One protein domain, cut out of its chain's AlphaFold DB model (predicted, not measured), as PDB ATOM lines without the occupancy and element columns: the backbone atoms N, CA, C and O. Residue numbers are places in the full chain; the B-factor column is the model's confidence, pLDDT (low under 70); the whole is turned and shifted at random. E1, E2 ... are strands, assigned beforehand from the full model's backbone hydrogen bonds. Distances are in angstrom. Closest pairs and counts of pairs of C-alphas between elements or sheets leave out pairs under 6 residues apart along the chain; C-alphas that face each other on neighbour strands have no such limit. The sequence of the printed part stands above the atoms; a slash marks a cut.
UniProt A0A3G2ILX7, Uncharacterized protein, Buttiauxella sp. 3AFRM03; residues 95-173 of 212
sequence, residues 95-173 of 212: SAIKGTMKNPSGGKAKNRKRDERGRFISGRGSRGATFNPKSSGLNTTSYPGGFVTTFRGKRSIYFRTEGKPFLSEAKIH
ATOM      1  N   SER A  95      41.594 132.582   7.659       96.75
ATOM      2  CA  SER A  95      41.804 133.979   8.062       96.75
ATOM      3  C   SER A  95      41.196 135.002   7.100       96.75
ATOM      4  O   SER A  95      40.927 136.130   7.527       96.75
ATOM      5  N   ALA A  96      40.956 134.644   5.834       96.44
ATOM      6  CA  ALA A  96      40.370 135.528   4.828       96.44
ATOM      7  C   ALA A  96      38.847 135.660   4.936       96.44
ATOM      8  O   ALA A  96      38.286 136.604   4.370       96.44
ATOM      9  N   ILE A  97      38.187 134.756   5.660       96.81
ATOM     10  CA  ILE A  97      36.728 134.665   5.724       96.81
ATOM     11  C   ILE A  97      36.219 135.159   7.075       96.81
ATOM     12  O   ILE A  97      36.839 134.950   8.121       96.81
ATOM     13  N   LYS A  98      35.104 135.893   7.061       96.56
ATOM     14  CA  LYS A  98      34.411 136.316   8.280       96.56
ATOM     15  C   LYS A  98      33.817 135.088   8.965       96.56
ATOM     16  O   LYS A  98      33.138 134.291   8.331       96.56
ATOM     17  N   GLY A  99      34.033 134.966  10.266       96.38
ATOM     18  CA  GLY A  99      33.531 133.848  11.051       96.38
ATOM     19  C   GLY A  99      34.203 133.775  12.411       96.38
ATOM     20  O   GLY A  99      35.057 134.602  12.748       96.38
ATOM     21  N   THR A 100      33.819 132.768  13.181       95.94
ATOM     22  CA  THR A 100      34.395 132.474  14.492       95.94
ATOM     23  C   THR A 100      35.208 131.190  14.429       95.94
ATOM     24  O   THR A 100      34.827 130.224  13.777       95.94
ATOM     25  N   MET A 101      36.359 131.188  15.095       95.31
ATOM     26  CA  MET A 101      37.207 130.008  15.232       95.31
ATOM     27  C   MET A 101      37.167 129.561  16.683       95.31
ATOM     28  O   MET A 101      37.401 130.376  17.583       95.31
ATOM     29  N   LYS A 102      36.893 128.281  16.903       90.75
ATOM     30  CA  LYS A 102      36.826 127.679  18.230       90.75
ATOM     31  C   LYS A 102      37.801 126.512  18.290       90.75
ATOM     32  O   LYS A 102      37.750 125.615  17.456       90.75
ATOM     33  N   ASN A 103      38.671 126.519  19.294       84.00
ATOM     34  CA  ASN A 103      39.258 125.263  19.744       84.00
ATOM     35  C   ASN A 103      38.142 124.477  20.455       84.00
ATOM     36  O   ASN A 103      37.276 125.111  21.069       84.00
ATOM     37  N   PRO A 104      38.136 123.137  20.393       72.31
ATOM     38  CA  PRO A 104      37.230 122.329  21.187       72.31
ATOM     39  C   PRO A 104      37.362 122.781  22.635       72.31
ATOM     40  O   PRO A 104      38.478 122.965  23.139       72.31
ATOM     41  N   SER A 105      36.211 123.023  23.266       60.78
ATOM     42  CA  SER A 105      36.111 123.341  24.684       60.78
ATOM     43  C   SER A 105      36.988 122.346  25.422       60.78
ATOM     44  O   SER A 105      36.845 121.137  25.241       60.78
ATOM     45  N   GLY A 106      37.988 122.869  26.136       53.31
ATOM     46  CA  GLY A 106      39.042 122.062  26.722       53.31
ATOM     47  C   GLY A 106      38.427 120.904  27.486       53.31
ATOM     48  O   GLY A 106      37.880 121.099  28.569       53.31
ATOM     49  N   GLY A 107      38.530 119.691  26.935       46.25
ATOM     50  CA  GLY A 107      38.422 118.497  27.750       46.25
ATOM     51  C   GLY A 107      39.427 118.724  28.864       46.25
ATOM     52  O   GLY A 107      40.618 118.870  28.570       46.25
ATOM     53  N   LYS A 108      38.922 118.911  30.092       48.16
ATOM     54  CA  LYS A 108      39.713 119.254  31.277       48.16
ATOM     55  C   LYS A 108      41.013 118.453  31.225       48.16
ATOM     56  O   LYS A 108      40.991 117.289  30.822       48.16
ATOM     57  N   ALA A 109      42.133 119.040  31.648       52.06
ATOM     58  CA  ALA A 109      43.435 118.361  31.696       52.06
ATOM     59  C   ALA A 109      43.374 116.931  32.296       52.06
ATOM     60  O   ALA A 109      44.221 116.103  31.970       52.06
ATOM     61  N   LYS A 110      42.323 116.631  33.081       49.94
ATOM     62  CA  LYS A 110      41.870 115.302  33.520       49.94
ATOM     63  C   LYS A 110      41.875 114.193  32.450       49.94
ATOM     64  O   LYS A 110      42.227 113.080  32.805       49.94
ATOM     65  N   ASN A 111      41.579 114.463  31.172       55.69
ATOM     66  CA  ASN A 111      41.498 113.413  30.131       55.69
ATOM     67  C   ASN A 111      42.747 113.334  29.229       55.69
ATOM     68  O   ASN A 111      42.674 112.867  28.089       55.69
ATOM     69  N   ARG A 112      43.893 113.873  29.658       64.44
ATOM     70  CA  ARG A 112      45.156 113.700  28.926       64.44
ATOM     71  C   ARG A 112      45.781 112.374  29.350       64.44
ATOM     72  O   ARG A 112      45.973 112.158  30.544       64.44
ATOM     73  N   LYS A 113      46.127 111.521  28.379       71.00
ATOM     74  CA  LYS A 113      46.872 110.287  28.653       71.00
ATOM     75  C   LYS A 113      48.162 110.627  29.402       71.00
ATOM     76  O   LYS A 113      48.836 111.609  29.065       71.00
ATOM     77  N   ARG A 114      48.461 109.834  30.425       77.12
ATOM     78  CA  ARG A 114      49.691 109.924  31.208       77.12
ATOM     79  C   ARG A 114      50.589 108.741  30.864       77.12
ATOM     80  O   ARG A 114      50.073 107.692  30.490       77.12
ATOM     81  N   ASP A 115      51.897 108.951  30.916       82.12
ATOM     82  CA  ASP A 115      52.860 107.854  30.878       82.12
ATOM     83  C   ASP A 115      52.803 107.068  32.200       82.12
ATOM     84  O   ASP A 115      52.139 107.475  33.159       82.12
ATOM     85  N   GLU A 116      53.517 105.948  32.263       83.19
ATOM     86  CA  GLU A 116      53.626 105.101  33.461       83.19
ATOM     87  C   GLU A 116      54.178 105.859  34.683       83.19
ATOM     88  O   GLU A 116      53.962 105.459  35.821       83.19
ATOM     89  N   ARG A 117      54.845 107.001  34.461       83.62
ATOM     90  CA  ARG A 117      55.399 107.887  35.498       83.62
ATOM     91  C   ARG A 117      54.449 109.033  35.866       83.62
ATOM     92  O   ARG A 117      54.851 109.986  36.530       83.62
ATOM     93  N   GLY A 118      53.201 108.992  35.398       77.44
ATOM     94  CA  GLY A 118      52.177 109.994  35.685       77.44
ATOM     95  C   GLY A 118      52.352 111.330  34.949       77.44
ATOM     96  O   GLY A 118      51.554 112.248  35.159       77.44
ATOM     97  N   ARG A 119      53.339 111.476  34.059       74.62
ATOM     98  CA  ARG A 119      53.559 112.691  33.258       74.62
ATOM     99  C   ARG A 119      52.603 112.715  32.077       74.62
ATOM    100  O   ARG A 119      52.246 111.680  31.530       74.62
ATOM    101  N   PHE A 120      52.178 113.899  31.646       73.19
ATOM    102  CA  PHE A 120      51.338 113.995  30.454       73.19
ATOM    103  C   PHE A 120      52.103 113.543  29.210       73.19
ATOM    104  O   PHE A 120      53.155 114.100  28.898       73.19
ATOM    105  N   ILE A 121      51.524 112.608  28.454       68.81
ATOM    106  CA  ILE A 121      52.050 112.236  27.141       68.81
ATOM    107  C   ILE A 121      51.940 113.463  26.228       68.81
ATOM    108  O   ILE A 121      50.877 114.092  26.105       68.81
ATOM    109  N   SER A 122      53.056 113.839  25.602       57.00
ATOM    110  CA  SER A 122      53.111 114.935  24.639       57.00
ATOM    111  C   SER A 122      52.402 114.518  23.348       57.00
ATOM    112  O   SER A 122      52.964 113.897  22.452       57.00
ATOM    113  N   GLY A 123      51.123 114.870  23.227       58.12
ATOM    114  CA  GLY A 123      50.417 114.749  21.956       58.12
ATOM    115  C   GLY A 123      51.028 115.696  20.920       58.12
ATOM    116  O   GLY A 123      50.955 116.921  21.074       58.12
ATOM    117  N   ARG A 124      51.600 115.153  19.839       51.72
ATOM    118  CA  ARG A 124      51.928 115.909  18.618       51.72
ATOM    119  C   ARG A 124      50.643 116.181  17.833       51.72
ATOM    120  O   ARG A 124      50.428 115.663  16.752       51.72
ATOM    121  N   GLY A 125      49.741 116.961  18.408       55.56
ATOM    122  CA  GLY A 125      48.470 117.247  17.761       55.56
ATOM    123  C   GLY A 125      47.593 118.084  18.659       55.56
ATOM    124  O   GLY A 125      47.480 117.836  19.860       55.56
ATOM    125  N   SER A 126      46.993 119.110  18.079       65.44
ATOM    126  CA  SER A 126      45.892 119.777  18.749       65.44
ATOM    127  C   SER A 126      44.627 118.929  18.622       65.44
ATOM    128  O   SER A 126      44.519 118.093  17.727       65.44
ATOM    129  N   ARG A 127      43.651 119.134  19.511       73.56
ATOM    130  CA  ARG A 127      42.388 118.370  19.536       73.56
ATOM    131  C   ARG A 127      41.464 118.674  18.337       73.56
ATOM    132  O   ARG A 127      40.308 118.272  18.349       73.56
ATOM    133  N   GLY A 128      41.971 119.381  17.328       85.88
ATOM    134  CA  GLY A 128      41.218 119.972  16.237       85.88
ATOM    135  C   GLY A 128      40.749 121.385  16.564       85.88
ATOM    136  O   GLY A 128      40.918 121.866  17.682       85.88
ATOM    137  N   ALA A 129      40.191 122.058  15.567       92.12
ATOM    138  CA  ALA A 129      39.553 123.358  15.700       92.12
ATOM    139  C   ALA A 129      38.413 123.450  14.693       92.12
ATOM    140  O   ALA A 129      38.474 122.856  13.619       92.12
ATOM    141  N   THR A 130      37.387 124.215  15.025       95.00
ATOM    142  CA  THR A 130      36.215 124.399  14.172       95.00
ATOM    143  C   THR A 130      36.135 125.850  13.732       95.00
ATOM    144  O   THR A 130      36.305 126.772  14.538       95.00
ATOM    145  N   PHE A 131      35.873 126.056  12.446       97.00
ATOM    146  CA  PHE A 131      35.531 127.349  11.880       97.00
ATOM    147  C   PHE A 131      34.034 127.398  11.596       97.00
ATOM    148  O   PHE A 131      33.518 126.586  10.833       97.00
ATOM    149  N   ASN A 132      33.354 128.363  12.209       96.50
ATOM    150  CA  ASN A 132      31.968 128.686  11.920       96.50
ATOM    151  C   ASN A 132      31.934 129.993  11.099       96.50
ATOM    152  O   ASN A 132      32.134 131.071  11.685       96.50
ATOM    153  N   PRO A 133      31.792 129.919   9.763       96.62
ATOM    154  CA  PRO A 133      31.731 131.094   8.900       96.62
ATOM    155  C   PRO A 133      30.496 131.948   9.217       96.62
ATOM    156  O   PRO A 133      29.483 131.464   9.703       96.62
ATOM    157  N   LYS A 134      30.585 133.257   8.955       95.25
ATOM    158  CA  LYS A 134      29.436 134.172   9.080       95.25
ATOM    159  C   LYS A 134      28.545 134.152   7.831       95.25
ATOM    160  O   LYS A 134      27.398 134.571   7.908       95.25
ATOM    161  N   SER A 135      29.095 133.747   6.688       92.19
ATOM    162  CA  SER A 135      28.317 133.634   5.455       92.19
ATOM    163  C   SER A 135      27.404 132.416   5.500       92.19
ATOM    164  O   SER A 135      27.851 131.358   5.938       92.19
ATOM    165  N   SER A 136      26.180 132.559   4.992       88.25
ATOM    166  CA  SER A 136      25.251 131.448   4.755       88.25
ATOM    167  C   SER A 136      25.732 130.503   3.655       88.25
ATOM    168  O   SER A 136      25.399 129.326   3.686       88.25
ATOM    169  N   GLY A 137      26.554 130.986   2.717       88.38
ATOM    170  CA  GLY A 137      27.091 130.178   1.620       88.38
ATOM    171  C   GLY A 137      28.229 129.235   2.021       88.38
ATOM    172  O   GLY A 137      28.825 128.609   1.158       88.38
ATOM    173  N   LEU A 138      28.610 129.149   3.298       93.94
ATOM    174  CA  LEU A 138      29.681 128.255   3.742       93.94
ATOM    175  C   LEU A 138      29.249 127.447   4.958       93.94
ATOM    176  O   LEU A 138      28.688 127.980   5.911       93.94
ATOM    177  N   ASN A 139      29.610 126.167   4.960       93.69
ATOM    178  CA  ASN A 139      29.308 125.271   6.066       93.69
ATOM    179  C   ASN A 139      30.333 125.389   7.196       93.69
ATOM    180  O   ASN A 139      31.528 125.639   6.985       93.69
ATOM    181  N   THR A 140      29.870 125.144   8.424       95.62
ATOM    182  CA  THR A 140      30.770 124.959   9.567       95.62
ATOM    183  C   THR A 140      31.732 123.813   9.267       95.62
ATOM    184  O   THR A 140      31.309 122.714   8.924       95.62
ATOM    185  N   THR A 141      33.032 124.071   9.399       95.50
ATOM    186  CA  THR A 141      34.081 123.115   9.029       95.50
ATOM    187  C   THR A 141      34.970 122.814  10.226       95.50
ATOM    188  O   THR A 141      35.482 123.726  10.883       95.50
ATOM    189  N   SER A 142      35.176 121.528  10.504       93.88
ATOM    190  CA  SER A 142      36.099 121.056  11.536       93.88
ATOM    191  C   SER A 142      37.423 120.625  10.913       93.88
ATOM    192  O   SER A 142      37.455 119.978   9.872       93.88
ATOM    193  N   TYR A 143      38.516 120.964  11.585       93.50
ATOM    194  CA  TYR A 143      39.888 120.709  11.160       93.50
ATOM    195  C   TYR A 143      40.588 119.826  12.196       93.50
ATOM    196  O   TYR A 143      41.181 120.355  13.143       93.50
ATOM    197  N   PRO A 144      40.521 118.487  12.066       89.00
ATOM    198  CA  PRO A 144      41.215 117.565  12.962       89.00
ATOM    199  C   PRO A 144      42.721 117.842  12.992       89.00
ATOM    200  O   PRO A 144      43.343 118.017  11.952       89.00
ATOM    201  N   GLY A 145      43.322 117.926  14.181       85.44
ATOM    202  CA  GLY A 145      44.748 118.247  14.331       85.44
ATOM    203  C   GLY A 145      45.115 119.729  14.166       85.44
ATOM    204  O   GLY A 145      46.235 120.111  14.532       85.44
ATOM    205  N   GLY A 146      44.191 120.580  13.702       90.50
ATOM    206  CA  GLY A 146      44.378 122.029  13.574       90.50
ATOM    207  C   GLY A 146      44.051 122.798  14.857       90.50
ATOM    208  O   GLY A 146      43.160 122.411  15.598       90.50
ATOM    209  N   PHE A 147      44.750 123.899  15.135       91.19
ATOM    210  CA  PHE A 147      44.524 124.733  16.323       91.19
ATOM    211  C   PHE A 147      44.454 126.207  15.982       91.19
ATOM    212  O   PHE A 147      45.125 126.687  15.069       91.19
ATOM    213  N   VAL A 148      43.682 126.948  16.772       92.81
ATOM    214  CA  VAL A 148      43.624 128.404  16.669       92.81
ATOM    215  C   VAL A 148      44.880 129.015  17.281       92.81
ATOM    216  O   VAL A 148      45.151 128.832  18.467       92.81
ATOM    217  N   THR A 149      45.621 129.778  16.484       92.94
ATOM    218  CA  THR A 149      46.746 130.600  16.947       92.94
ATOM    219  C   THR A 149      46.914 131.831  16.055       92.94
ATOM    220  O   THR A 149      46.256 131.958  15.019       92.94
ATOM    221  N   THR A 150      47.794 132.745  16.456       95.31
ATOM    222  CA  THR A 150      48.243 133.867  15.632       95.31
ATOM    223  C   THR A 150      49.627 133.557  15.079       95.31
ATOM    224  O   THR A 150      50.572 133.369  15.839       95.31
ATOM    225  N   PHE A 151      49.769 133.535  13.754       93.81
ATOM    226  CA  PHE A 151      51.051 133.341  13.080       93.81
ATOM    227  C   PHE A 151      51.271 134.443  12.045       93.81
ATOM    228  O   PHE A 151      50.385 134.732  11.241       93.81
ATOM    229  N   ARG A 152      52.444 135.095  12.080       92.50
ATOM    230  CA  ARG A 152      52.787 136.234  11.201       92.50
ATOM    231  C   ARG A 152      51.687 137.311  11.162       92.50
ATOM    232  O   ARG A 152      51.260 137.746  10.094       92.50
ATOM    233  N   GLY A 153      51.176 137.679  12.339       93.38
ATOM    234  CA  GLY A 153      50.125 138.693  12.500       93.38
ATOM    235  C   GLY A 153      48.720 138.258  12.064       93.38
ATOM    236  O   GLY A 153      47.809 139.082  12.051       93.38
ATOM    237  N   LYS A 154      48.505 136.985  11.706       93.94
ATOM    238  CA  LYS A 154      47.195 136.465  11.291       93.94
ATOM    239  C   LYS A 154      46.694 135.425  12.276       93.94
ATOM    240  O   LYS A 154      47.313 134.382  12.461       93.94
ATOM    241  N   ARG A 155      45.547 135.705  12.892       95.69
ATOM    242  CA  ARG A 155      44.809 134.711  13.673       95.69
ATOM    243  C   ARG A 155      44.035 133.800  12.723       95.69
ATOM    244  O   ARG A 155      43.207 134.292  11.954       95.69
ATOM    245  N   SER A 156      44.313 132.503  12.779       97.19
ATOM    246  CA  SER A 156      43.676 131.479  11.945       97.19
ATOM    247  C   SER A 156      43.689 130.115  12.637       97.19
ATOM    248  O   SER A 156      44.158 129.996  13.772       97.19
ATOM    249  N   ILE A 157      43.200 129.091  11.942       96.00
ATOM    250  CA  ILE A 157      43.447 127.689  12.283       96.00
ATOM    251  C   ILE A 157      44.709 127.241  11.543       96.00
ATOM    252  O   ILE A 157      44.824 127.443  10.335       96.00
ATOM    253  N   TYR A 158      45.651 126.644  12.268       95.12
ATOM    254  CA  TYR A 158      46.932 126.189  11.735       95.12
ATOM    255  C   TYR A 158      47.200 124.720  12.060       95.12
ATOM    256  O   TYR A 158      46.780 124.213  13.100       95.12
ATOM    257  N   PHE A 159      47.962 124.069  11.189       92.25
ATOM    258  CA  PHE A 159      48.529 122.736  11.369       92.25
ATOM    259  C   PHE A 159      50.040 122.843  11.549       92.25
ATOM    260  O   PHE A 159      50.670 123.668  10.891       92.25
ATOM    261  N   ARG A 160      50.626 122.006  12.412       91.06
ATOM    262  CA  ARG A 160      52.089 121.873  12.500       91.06
ATOM    263  C   ARG A 160      52.609 121.115  11.283       91.06
ATOM    264  O   ARG A 160      52.003 120.129  10.879       91.06
ATOM    265  N   THR A 161      53.731 121.564  10.746       90.19
ATOM    266  CA  THR A 161      54.438 120.948   9.617       90.19
ATOM    267  C   THR A 161      55.903 120.728   9.987       90.19
ATOM    268  O   THR A 161      56.446 121.433  10.838       90.19
ATOM    269  N   GLU A 162      56.543 119.738   9.366       84.88
ATOM    270  CA  GLU A 162      57.928 119.350   9.688       84.88
ATOM    271  C   GLU A 162      58.979 120.289   9.063       84.88
ATOM    272  O   GLU A 162      60.094 120.392   9.564       84.88
ATOM    273  N   GLY A 163      58.612 121.036   8.015       85.44
ATOM    274  CA  GLY A 163      59.484 121.991   7.320       85.44
ATOM    275  C   GLY A 163      59.132 123.459   7.573       85.44
ATOM    276  O   GLY A 163      58.147 123.777   8.232       85.44
ATOM    277  N   LYS A 164      59.923 124.382   7.008       84.56
ATOM    278  CA  LYS A 164      59.592 125.818   6.991       84.56
ATOM    279  C   LYS A 164      58.566 126.115   5.875       84.56
ATOM    280  O   LYS A 164      58.806 125.725   4.737       84.56
ATOM    281  N   PRO A 165      57.484 126.871   6.150       83.31
ATOM    282  CA  PRO A 165      57.075 127.357   7.465       83.31
ATOM    283  C   PRO A 165      56.533 126.213   8.331       83.31
ATOM    284  O   PRO A 165      55.778 125.391   7.830       83.31
ATOM    285  N   PHE A 166      56.856 126.223   9.630       88.94
ATOM    286  CA  PHE A 166      56.451 125.192  10.606       88.94
ATOM    287  C   PHE A 166      54.939 125.145  10.889       88.94
ATOM    288  O   PHE A 166      54.480 124.340  11.703       88.94
ATOM    289  N   LEU A 167      54.177 126.052  10.266       93.06
ATOM    290  CA  LEU A 167      52.728 126.128  10.345       93.06
ATOM    291  C   LEU A 167      52.122 126.312   8.952       93.06
ATOM    292  O   LEU A 167      52.489 127.241   8.227       93.06
ATOM    293  N   SER A 168      51.137 125.475   8.630       94.56
ATOM    294  CA  SER A 168      50.280 125.609   7.449       94.56
ATOM    295  C   SER A 168      48.892 126.079   7.861       94.56
ATOM    296  O   SER A 168      48.340 125.605   8.853       94.56
ATOM    297  N   GLU A 169      48.331 127.038   7.131       96.62
ATOM    298  CA  GLU A 169      47.003 127.575   7.424       96.62
ATOM    299  C   GLU A 169      45.903 126.656   6.882       96.62
ATOM    300  O   GLU A 169      45.970 126.195   5.740       96.62
ATOM    301  N   ALA A 170      44.857 126.448   7.679       96.81
ATOM    302  CA  ALA A 170      43.648 125.778   7.238       96.81
ATOM    303  C   ALA A 170      42.948 126.553   6.117       96.81
ATOM    304  O   ALA A 170      42.904 127.790   6.101       96.81
ATOM    305  N   LYS A 171      42.361 125.799   5.188       97.06
ATOM    306  CA  LYS A 171      41.594 126.331   4.067       97.06
ATOM    307  C   LYS A 171      40.170 125.795   4.107       97.06
ATOM    308  O   LYS A 171      39.936 124.694   4.592       97.06
ATOM    309  N   ILE A 172      39.226 126.581   3.621       95.50
ATOM    310  CA  ILE A 172      37.824 126.203   3.471       95.50
ATOM    311  C   ILE A 172      37.470 126.154   1.992       95.50
ATOM    312  O   ILE A 172      37.906 127.006   1.205       95.50
ATOM    313  N   HIS A 173      36.706 125.129   1.639       94.56
ATOM    314  CA  HIS A 173      36.234 124.910   0.290       94.56
ATOM    315  C   HIS A 173      35.196 125.966  -0.090       94.56
ATOM    316  O   HIS A 173      34.285 126.247   0.684       94.56
TER     317      HIS A 173
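Overview. This is residues 95 to 173 of the 212 residues of an uncharacterized protein of Buttiauxella sp. 3AFRM03 (UniProt A0A3G2ILX7). Little regular structure is here: two small antiparallel meanders, each strand beside the one before, E4 E5 E6 and E1 E2 E3, and a loop, residues 103 to 128, reaching out. The 79 printed residues hold six named strands and no named helix: all strand. It is loose, radius of gyration of the C-alphas 14.6 A, spanning 49 by 29 by 20 A.

Arrangement. E5, residues 154 to 160, forms hairpins with E4, 147 to 151, and E6, 167 to 169; N 149 and O 156 are 3.1 A apart, N 159 and O 168 2.8 A. E2, 129 to 133, forms a hairpin with E1, 99 to 102; N 100 and O 132 are 2.8 A apart. The closest C-alphas of E2 and E4, Ala 129 and Phe 147, are 5.2 A apart.

Along the chain. E3 spans 141 to 143; E5 begins at (47.195, 136.465, 11.291) and E6 ends at (47.003, 127.575, 7.424).

Size, cuts and confidence. Link E1 to E2 is long; confidence is low at residues 105 to 112 and 121 to 126.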